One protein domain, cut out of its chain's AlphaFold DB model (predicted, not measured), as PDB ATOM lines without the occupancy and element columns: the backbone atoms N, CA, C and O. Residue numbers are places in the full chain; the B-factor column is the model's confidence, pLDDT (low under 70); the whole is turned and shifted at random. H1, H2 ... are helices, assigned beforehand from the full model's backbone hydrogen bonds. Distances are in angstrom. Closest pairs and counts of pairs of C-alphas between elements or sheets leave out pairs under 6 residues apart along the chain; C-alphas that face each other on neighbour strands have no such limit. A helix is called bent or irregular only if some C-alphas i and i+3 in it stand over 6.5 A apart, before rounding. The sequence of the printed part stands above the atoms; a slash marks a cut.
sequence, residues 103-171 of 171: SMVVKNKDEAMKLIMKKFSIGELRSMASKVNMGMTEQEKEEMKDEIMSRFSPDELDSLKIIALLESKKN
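AT A GLANCE: This is residues 103 to 171 of the 171 residues of an uncharacterized protein of Paenibacillus taihuensis (UniProt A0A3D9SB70). Four helices make an open V, its arms joined at the tight links H1 to H2 and H3 to H4. In one arm the longest helix, H4, runs back past H1 and packs on it; in the other, H2 and H3 lie loosely near each other across a tight turn. The printed part has 69 residues with four named helices, in the order H1, H2, H3, H4, and no named strand; the class is all helix. It is compact, with a radius of gyration of the C-alphas of 12.6 A, and the C-alphas span 32 by 28 by 21 A along the three main axes.

HOW THE PARTS SIT: H4, residues 154 to 169, touches H1, residues 109 to 119, with residues 160 to 167 alone. Their closest C-alphas, of Ala 112 and Leu 160, are 6.2 A apart. Their lines stand at a steep tilt of 39 degrees, and they run opposite ways. H3, residues 138 to 151, is close to H4 but not clearly touching it; their closest C-alphas, of Met 149 and Leu 157, are 7.8 A apart. H3 and H4 run opposite ways at a steep tilt of 62 degrees. H3 is also close to H1 but not clearly touching it, the closest C-alphas being those of Lys 119 and Arg 151 at 6.5 A; their lines stand about perpendicular, at 89 degrees. H2, residues 122 to 134, touches no helix, but H2 and H3 are near each other, with 6 pairs of C-alphas within 10 A and the closest at 8.1 A. H1 and H2 meet only through their link, and H2 and H4 are apart. In H1, H2, H3 and H4 every O i to N i+4 pair is within hydrogen-bond range.

IN THESE COORDINATES: H4 is 23.1 A from first to last C-alpha, beginning at C-alpha 154 (77.694, 95.719, 74.158) and ending at C-alpha 169 (67.848, 76.794, 83.071). H1 is 15.5 A long and begins at C-alpha 109 (70.431, 88.308, 88.936). H3 measures 20.2 A and H2 18.2 A. No helix is bent or irregular.

THE WHOLE: The two C-alphas farthest apart are those of Ser 103 and Met 134, at 35.6 A. The printed part has no cut and ends at residue 171, the chain's last residue. The links H1 to H2, H2 to H3 and H3 to H4 are tight, with 2, 3 and 2 residues between the helices. The mean pLDDT of the printed part is 87.4, and residues 103 and 171 are under 70.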
ATOM      1  N   SER A 103      84.866  90.159  80.150       59.94
ATOM      2  CA  SER A 103      84.625  90.265  81.587       59.94
ATOM      3  C   SER A 103      83.142  90.522  81.817       59.94
ATOM      4  O   SER A 103      82.636  91.570  81.414       59.94
ATOM      5  N   MET A 104      82.437  89.565  82.421       72.56
ATOM      6  CA  MET A 104      81.028  89.760  82.739       72.56
ATOM      7  C   MET A 104      80.910  90.954  83.689       72.56
ATOM      8  O   MET A 104      81.449  90.923  84.798       72.56
ATOM      9  N   VAL A 105      80.231  92.008  83.234       86.31
ATOM     10  CA  VAL A 105      80.033  93.258  83.990       86.31
ATOM     11  C   VAL A 105      79.106  93.022  85.186       86.31
ATOM     12  O   VAL A 105      79.207  93.708  86.199       86.31
ATOM     13  N   VAL A 106      78.228  92.022  85.079       89.19
ATOM     14  CA  VAL A 106      77.317  91.564  86.135       89.19
ATOM     15  C   VAL A 106      77.416  90.049  86.284       89.19
ATOM     16  O   VAL A 106      77.500  89.333  85.286       89.19
ATOM     17  N   LYS A 107      77.418  89.550  87.524       88.12
ATOM     18  CA  LYS A 107      77.673  88.128  87.833       88.12
ATOM     19  C   LYS A 107      76.435  87.340  88.245       88.12
ATOM     20  O   LYS A 107      76.462  86.113  88.252       88.12
ATOM     21  N   ASN A 108      75.369  88.027  88.638       89.56
ATOM     22  CA  ASN A 108      74.164  87.421  89.196       89.56
ATOM     23  C   ASN A 108      72.915  88.250  88.851       89.56
ATOM     24  O   ASN A 108      73.002  89.351  88.303       89.56
ATOM     25  N   LYS A 109      71.744  87.696  89.181       90.25
ATOM     26  CA  LYS A 109      70.431  88.308  88.936       90.25
ATOM     27  C   LYS A 109      70.268  89.669  89.611       90.25
ATOM     28  O   LYS A 109      69.708  90.577  89.003       90.25
ATOM     29  N   ASP A 110      70.766  89.824  90.833       91.88
ATOM     30  CA  ASP A 110      70.592  91.057  91.606       91.88
ATOM     31  C   ASP A 110      71.426  92.203  91.021       91.88
ATOM     32  O   ASP A 110      70.933  93.320  90.858       91.88
ATOM     33  N   GLU A 111      72.667  91.922  90.619       91.50
ATOM     34  CA  GLU A 111      73.528  92.869  89.902       91.50
ATOM     35  C   GLU A 111      72.949  93.243  88.537       91.50
ATOM     36  O   GLU A 111      72.943  94.422  88.179       91.50
ATOM     37  N   ALA A 112      72.409  92.267  87.805       91.62
ATOM     38  CA  ALA A 112      71.709  92.505  86.547       91.62
ATOM     39  C   ALA A 112      70.485  93.417  86.747       91.62
ATOM     40  O   ALA A 112      70.327  94.402  86.025       91.62
ATOM     41  N   MET A 113      69.659  93.155  87.763       91.12
ATOM     42  CA  MET A 113      68.479  93.969  88.072       91.12
ATOM     43  C   MET A 113      68.863  95.389  88.491       91.12
ATOM     44  O   MET A 113      68.270  96.363  88.027       91.12
ATOM     45  N   LYS A 114      69.901  95.530  89.320       93.56
ATOM     46  CA  LYS A 114      70.428  96.832  89.734       93.56
ATOM     47  C   LYS A 114      70.977  97.624  88.551       93.56
ATOM     48  O   LYS A 114      70.769  98.833  88.477       93.56
ATOM     49  N   LEU A 115      71.660  96.956  87.622       93.12
ATOM     50  CA  LEU A 115      72.148  97.576  86.395       93.12
ATOM     51  C   LEU A 115      70.984  98.057  85.520       93.12
ATOM     52  O   LEU A 115      71.006  99.196  85.060       93.12
ATOM     53  N   ILE A 116      69.942  97.239  85.355       92.56
ATOM     54  CA  ILE A 116      68.731  97.607  84.609       92.56
ATOM     55  C   ILE A 116      68.046  98.820  85.251       92.56
ATOM     56  O   ILE A 116      67.802  99.809  84.565       92.56
ATOM     57  N   MET A 117      67.825  98.802  86.569       93.12
ATOM     58  CA  MET A 117      67.220  99.915  87.320       93.12
ATOM     59  C   MET A 117      68.064 101.198  87.323       93.12
ATOM     60  O   MET A 117      67.550 102.281  87.589       93.12
ATOM     61  N   LYS A 118      69.368 101.097  87.045       94.44
ATOM     62  CA  LYS A 118      70.247 102.263  86.883       94.44
ATOM     63  C   LYS A 118      70.067 102.932  85.516       94.44
ATOM     64  O   LYS A 118      70.297 104.132  85.402       94.44
ATOM     65  N   LYS A 119      69.712 102.164  84.483       93.56
ATOM     66  CA  LYS A 119      69.581 102.638  83.091       93.56
ATOM     67  C   LYS A 119      68.136 102.964  82.707       93.56
ATOM     68  O   LYS A 119      67.910 103.792  81.826       93.56
ATOM     69  N   PHE A 120      67.182 102.326  83.379       93.88
ATOM     70  CA  PHE A 120      65.751 102.511  83.195       93.88
ATOM     71  C   PHE A 120      65.070 102.831  84.517       93.88
ATOM     72  O   PHE A 120      65.323 102.206  85.547       93.88
ATOM     73  N   SER A 121      64.134 103.764  84.464       93.69
ATOM     74  CA  SER A 121      63.197 104.019  85.545       93.69
ATOM     75  C   SER A 121      62.176 102.886  85.678       93.69
ATOM     76  O   SER A 121      61.834 102.183  84.727       93.69
ATOM     77  N   ILE A 122      61.606 102.751  86.876       90.38
ATOM     78  CA  ILE A 122      60.530 101.787  87.160       90.38
ATOM     79  C   ILE A 122      59.298 102.041  86.273       90.38
ATOM     80  O   ILE A 122      58.607 101.096  85.891       90.38
ATOM     81  N   GLY A 123      59.031 103.303  85.920       92.94
ATOM     82  CA  GLY A 123      57.947 103.671  85.010       92.94
ATOM     83  C   GLY A 123      58.165 103.138  83.593       92.94
ATOM     84  O   GLY A 123      57.256 102.526  83.031       92.94
ATOM     85  N   GLU A 124      59.376 103.297  83.051       91.75
ATOM     86  CA  GLU A 124      59.762 102.751  81.741       91.75
ATOM     87  C   GLU A 124      59.687 101.223  81.745       91.75
ATOM     88  O   GLU A 124      59.038 100.644  80.878       91.75
ATOM     89  N   LEU A 125      60.243 100.568  82.771       91.31
ATOM     90  CA  LEU A 125      60.187  99.108  82.900       91.31
ATOM     91  C   LEU A 125      58.744  98.591  82.959       91.31
ATOM     92  O   LEU A 125      58.415  97.598  82.311       91.31
ATOM     93  N   ARG A 126      57.856  99.276  83.689       89.50
ATOM     94  CA  ARG A 126      56.428  98.929  83.744       89.50
ATOM     95  C   ARG A 126      55.744  99.132  82.394       89.50
ATOM     96  O   ARG A 126      54.925  98.300  82.009       89.50
ATOM     97  N   SER A 127      56.069 100.210  81.683       89.25
ATOM     98  CA  SER A 127      55.535 100.469  80.345       89.25
ATOM     99  C   SER A 127      55.978  99.382  79.365       89.25
ATOM    100  O   SER A 127      55.136  98.759  78.720       89.25
ATOM    101  N   MET A 128      57.272  99.060  79.342       88.38
ATOM    102  CA  MET A 128      57.831  97.977  78.536       88.38
ATOM    103  C   MET A 128      57.160  96.637  78.850       88.38
ATOM    104  O   MET A 128      56.669  95.978  77.938       88.38
ATOM    105  N   ALA A 129      57.042  96.277  80.130       86.31
ATOM    106  CA  ALA A 129      56.356  95.059  80.552       86.31
ATOM    107  C   ALA A 129      54.886  95.039  80.102       86.31
ATOM    108  O   ALA A 129      54.402  94.013  79.632       86.31
ATOM    109  N   SER A 130      54.173  96.166  80.192       88.12
ATOM    110  CA  SER A 130      52.781  96.248  79.737       88.12
ATOM    111  C   SER A 130      52.639  96.044  78.228       88.12
ATOM    112  O   SER A 130      51.766  95.287  77.813       88.12
ATOM    113  N   LYS A 131      53.532  96.627  77.418       86.44
ATOM    114  CA  LYS A 131      53.534  96.435  75.962       86.44
ATOM    115  C   LYS A 131      53.869  94.991  75.589       86.44
ATOM    116  O   LYS A 131      53.209  94.409  74.737       86.44
ATOM    117  N   VAL A 132      54.842  94.382  76.270       85.25
ATOM    118  CA  VAL A 132      55.171  92.959  76.080       85.25
ATOM    119  C   VAL A 132      53.966  92.073  76.416       85.25
ATOM    120  O   VAL A 132      53.642  91.179  75.640       85.25
ATOM    121  N   ASN A 133      53.256  92.361  77.512       80.38
ATOM    122  CA  ASN A 133      52.065  91.614  77.930       80.38
ATOM    123  C   ASN A 133      50.861  91.800  76.994       80.38
ATOM    124  O   ASN A 133      50.053  90.886  76.857       80.38
ATOM    125  N   MET A 134      50.724  92.969  76.365       83.94
ATOM    126  CA  MET A 134      49.668  93.249  75.381       83.94
ATOM    127  C   MET A 134      49.986  92.689  73.986       83.94
ATOM    128  O   MET A 134      49.102  92.644  73.135       83.94
ATOM    129  N   GLY A 135      51.218  92.214  73.778       80.75
ATOM    130  CA  GLY A 135      51.739  91.802  72.483       80.75
ATOM    131  C   GLY A 135      52.359  92.988  71.747       80.75
ATOM    132  O   GLY A 135      51.682  93.959  71.431       80.75
ATOM    133  N   MET A 136      53.658  92.894  71.464       83.50
ATOM    134  CA  MET A 136      54.385  93.918  70.712       83.50
ATOM    135  C   MET A 136      54.367  93.641  69.215       83.50
ATOM    136  O   MET A 136      54.635  92.512  68.777       83.50
ATOM    137  N   THR A 137      54.148  94.699  68.444       90.06
ATOM    138  CA  THR A 137      54.385  94.715  66.998       90.06
ATOM    139  C   THR A 137      55.879  94.558  66.683       90.06
ATOM    140  O   THR A 137      56.737  94.728  67.550       90.06
ATOM    141  N   GLU A 138      56.223  94.203  65.441       86.88
ATOM    142  CA  GLU A 138      57.632  94.098  65.026       86.88
ATOM    143  C   GLU A 138      58.365  95.436  65.148       86.88
ATOM    144  O   GLU A 138      59.490  95.467  65.642       86.88
ATOM    145  N   GLN A 139      57.690  96.536  64.814       85.75
ATOM    146  CA  GLN A 139      58.239  97.881  64.951       85.75
ATOM    147  C   GLN A 139      58.562  98.218  66.416       85.75
ATOM    148  O   GLN A 139      59.664  98.664  66.719       85.75
ATOM    149  N   GLU A 140      57.657  97.930  67.356       85.25
ATOM    150  CA  GLU A 140      57.905  98.184  68.783       85.25
ATOM    151  C   GLU A 140      59.047  97.330  69.351       85.25
ATOM    152  O   GLU A 140      59.742  97.756  70.274       85.25
ATOM    153  N   LYS A 141      59.258  96.124  68.807       86.31
ATOM    154  CA  LYS A 141      60.401  95.276  69.180       86.31
ATOM    155  C   LYS A 141      61.718  95.864  68.688       86.31
ATOM    156  O   LYS A 141      62.705  95.794  69.419       86.31
ATOM    157  N   GLU A 142      61.746  96.411  67.476       89.12
ATOM    158  CA  GLU A 142      62.930  97.094  66.944       89.12
ATOM    159  C   GLU A 142      63.230  98.374  67.725       89.12
ATOM    160  O   GLU A 142      64.353  98.538  68.196       89.12
ATOM    161  N   GLU A 143      62.223  99.206  67.993       88.50
ATOM    162  CA  GLU A 143      62.376 100.421  68.804       88.50
ATOM    163  C   GLU A 143      62.894 100.105  70.215       88.50
ATOM    164  O   GLU A 143      63.832 100.738  70.701       88.50
ATOM    165  N   MET A 144      62.342  99.075  70.866       87.81
ATOM    166  CA  MET A 144      62.826  98.617  72.169       87.81
ATOM    167  C   MET A 144      64.273  98.122  72.091       87.81
ATOM    168  O   MET A 144      65.068  98.384  72.994       87.81
ATOM    169  N   LYS A 145      64.626  97.385  71.036       87.25
ATOM    170  CA  LYS A 145      65.991  96.893  70.838       87.25
ATOM    171  C   LYS A 145      66.966  98.058  70.693       87.25
ATOM    172  O   LYS A 145      68.019  98.022  71.326       87.25
ATOM    173  N   ASP A 146      66.619  99.077  69.920       91.69
ATOM    174  CA  ASP A 146      67.455 100.260  69.725       91.69
ATOM    175  C   ASP A 146      67.578 101.080  71.017       91.69
ATOM    176  O   ASP A 146      68.669 101.527  71.387       91.69
ATOM    177  N   GLU A 147      66.495 101.204  71.783       90.44
ATOM    178  CA  GLU A 147      66.519 101.844  73.099       90.44
ATOM    179  C   GLU A 147      67.421 101.086  74.092       90.44
ATOM    180  O   GLU A 147      68.203 101.684  74.834       90.44
ATOM    181  N   ILE A 148      67.382  99.755  74.076       89.94
ATOM    182  CA  ILE A 148      68.260  98.921  74.901       89.94
ATOM    183  C   ILE A 148      69.723  99.046  74.441       89.94
ATOM    184  O   ILE A 148      70.612  99.247  75.268       89.94
ATOM    185  N   MET A 149      69.994  98.972  73.137       89.00
ATOM    186  CA  MET A 149      71.349  99.068  72.574       89.00
ATOM    187  C   MET A 149      71.973 100.458  72.751       89.00
ATOM    188  O   MET A 149      73.193 100.573  72.817       89.00
ATOM    189  N   SER A 150      71.162 101.514  72.846       94.31
ATOM    190  CA  SER A 150      71.650 102.881  73.070       94.31
ATOM    191  C   SER A 150      71.978 103.176  74.536       94.31
ATOM    192  O   SER A 150      72.865 103.982  74.817       94.31
ATOM    193  N   ARG A 151      71.301 102.526  75.492       92.81
ATOM    194  CA  ARG A 151      71.519 102.757  76.934       92.81
ATOM    195  C   ARG A 151      72.575 101.843  77.556       92.81
ATOM    196  O   ARG A 151      73.170 102.185  78.590       92.81
ATOM    197  N   PHE A 152      72.801 100.686  76.952       93.88
ATOM    198  CA  PHE A 152      73.752  99.692  77.428       93.88
ATOM    199  C   PHE A 152      74.899  99.555  76.445       93.88
ATOM    200  O   PHE A 152      74.716  99.538  75.234       93.88
ATOM    201  N   SER A 153      76.097  99.399  76.983       92.19
ATOM    202  CA  SER A 153      77.234  98.963  76.186       92.19
ATOM    203  C   SER A 153      77.042  97.512  75.712       92.19
ATOM    204  O   SER A 153      76.331  96.731  76.360       92.19
ATOM    205  N   PRO A 154      77.718  97.105  74.622       89.00
ATOM    206  CA  PRO A 154      77.694  95.719  74.158       89.00
ATOM    207  C   PRO A 154      78.066  94.713  75.259       89.00
ATOM    208  O   PRO A 154      77.464  93.647  75.359       89.00
ATOM    209  N   ASP A 155      79.014  95.067  76.127       88.81
ATOM    210  CA  ASP A 155      79.505  94.194  77.199       88.81
ATOM    211  C   ASP A 155      78.486  94.014  78.330       88.81
ATOM    212  O   ASP A 155      78.305  92.905  78.848       88.81
ATOM    213  N   GLU A 156      77.780  95.090  78.689       92.00
ATOM    214  CA  GLU A 156      76.673  95.039  79.647       92.00
ATOM    215  C   GLU A 156      75.541  94.146  79.113       92.00
ATOM    216  O   GLU A 156      75.031  93.298  79.848       92.00
ATOM    217  N   LEU A 157      75.181  94.270  77.830       91.25
ATOM    218  CA  LEU A 157      74.119  93.460  77.222       91.25
ATOM    219  C   LEU A 157      74.465  91.985  77.125       91.25
ATOM    220  O   LEU A 157      73.616  91.140  77.412       91.25
ATOM    221  N   ASP A 158      75.688  91.657  76.726       90.00
ATOM    222  CA  ASP A 158      76.117  90.263  76.644       90.00
ATOM    223  C   ASP A 158      76.098  89.608  78.029       90.00
ATOM    224  O   ASP A 158      75.590  88.497  78.180       90.00
ATOM    225  N   SER A 159      76.529  90.339  79.061       91.12
ATOM    226  CA  SER A 159      76.437  89.880  80.450       91.12
ATOM    227  C   SER A 159      74.981  89.632  80.869       91.12
ATOM    228  O   SER A 159      74.675  88.581  81.432       91.12
ATOM    229  N   LEU A 160      74.060  90.547  80.543       91.19
ATOM    230  CA  LEU A 160      72.630  90.387  80.839       91.19
ATOM    231  C   LEU A 160      72.011  89.174  80.131       91.19
ATOM    232  O   LEU A 160      71.254  88.434  80.760       91.19
ATOM    233  N   LYS A 161      72.352  88.927  78.859       90.00
ATOM    234  CA  LYS A 161      71.890  87.739  78.118       90.00
ATOM    235  C   LYS A 161      72.367  86.450  78.783       90.00
ATOM    236  O   LYS A 161      71.575  85.526  78.945       90.00
ATOM    237  N   ILE A 162      73.636  86.392  79.189       88.69
ATOM    238  CA  ILE A 162      74.202  85.217  79.865       88.69
ATOM    239  C   ILE A 162      73.472  84.960  81.188       88.69
ATOM    240  O   ILE A 162      73.059  83.829  81.439       88.69
ATOM    241  N   ILE A 163      73.257  85.994  82.009       88.38
ATOM    242  CA  ILE A 163      72.522  85.860  83.277       88.38
ATOM    243  C   ILE A 163      71.075  85.409  83.045       88.38
ATOM    244  O   ILE A 163      70.594  84.526  83.753       88.38
ATOM    245  N   ALA A 164      70.393  85.958  82.036       88.06
ATOM    246  CA  ALA A 164      69.033  85.551  81.687       88.06
ATOM    247  C   ALA A 164      68.961  84.073  81.260       88.06
ATOM    248  O   ALA A 164      68.079  83.347  81.715       88.06
ATOM    249  N   LEU A 165      69.912  83.604  80.442       83.06
ATOM    250  CA  LEU A 165      70.007  82.196  80.040       83.06
ATOM    251  C   LEU A 165      70.315  81.275  81.225       83.06
ATOM    252  O   LEU A 165      69.740  80.191  81.329       83.06
ATOM    253  N   LEU A 166      71.192  81.698  82.134       85.00
ATOM    254  CA  LEU A 166      71.524  80.924  83.327       85.00
ATOM    255  C   LEU A 166      70.296  80.748  84.232       85.00
ATOM    256  O   LEU A 166      69.987  79.633  84.648       85.00
ATOM    257  N   GLU A 167      69.565  81.833  84.486       80.50
ATOM    258  CA  GLU A 167      68.356  81.811  85.317       80.50
ATOM    259  C   GLU A 167      67.211  81.027  84.649       80.50
ATOM    260  O   GLU A 167      66.419  80.391  85.346       80.50
ATOM    261  N   SER A 168      67.155  81.006  83.309       79.12
ATOM    262  CA  SER A 168      66.171  80.224  82.543       79.12
ATOM    263  C   SER A 168      66.324  78.713  82.674       79.12
ATOM    264  O   SER A 168      65.348  77.998  82.520       79.12
ATOM    265  N   LYS A 169      67.546  78.227  82.927       75.00
ATOM    266  CA  LYS A 169      67.848  76.794  83.071       75.00
ATOM    267  C   LYS A 169      67.701  76.299  84.506       75.00
ATOM    268  O   LYS A 169      67.687  75.095  84.737       75.00
ATOM    269  N   LYS A 170      67.679  77.217  85.473       75.94
ATOM    270  CA  LYS A 170      67.578  76.899  86.900       75.94
ATOM    271  C   LYS A 170      66.135  76.593  87.331       75.94
ATOM    272  O   LYS A 170      65.936  76.100  88.438       75.94
ATOM    273  N   ASN A 171      65.164  76.905  86.474       45.72
ATOM    274  CA  ASN A 171      63.722  76.795  86.691       45.72
ATOM    275  C   ASN A 171      63.069  76.069  85.520       45.72
ATOM    276  O   ASN A 171      61.966  75.530  85.736       45.72
TER     277      ASN A 171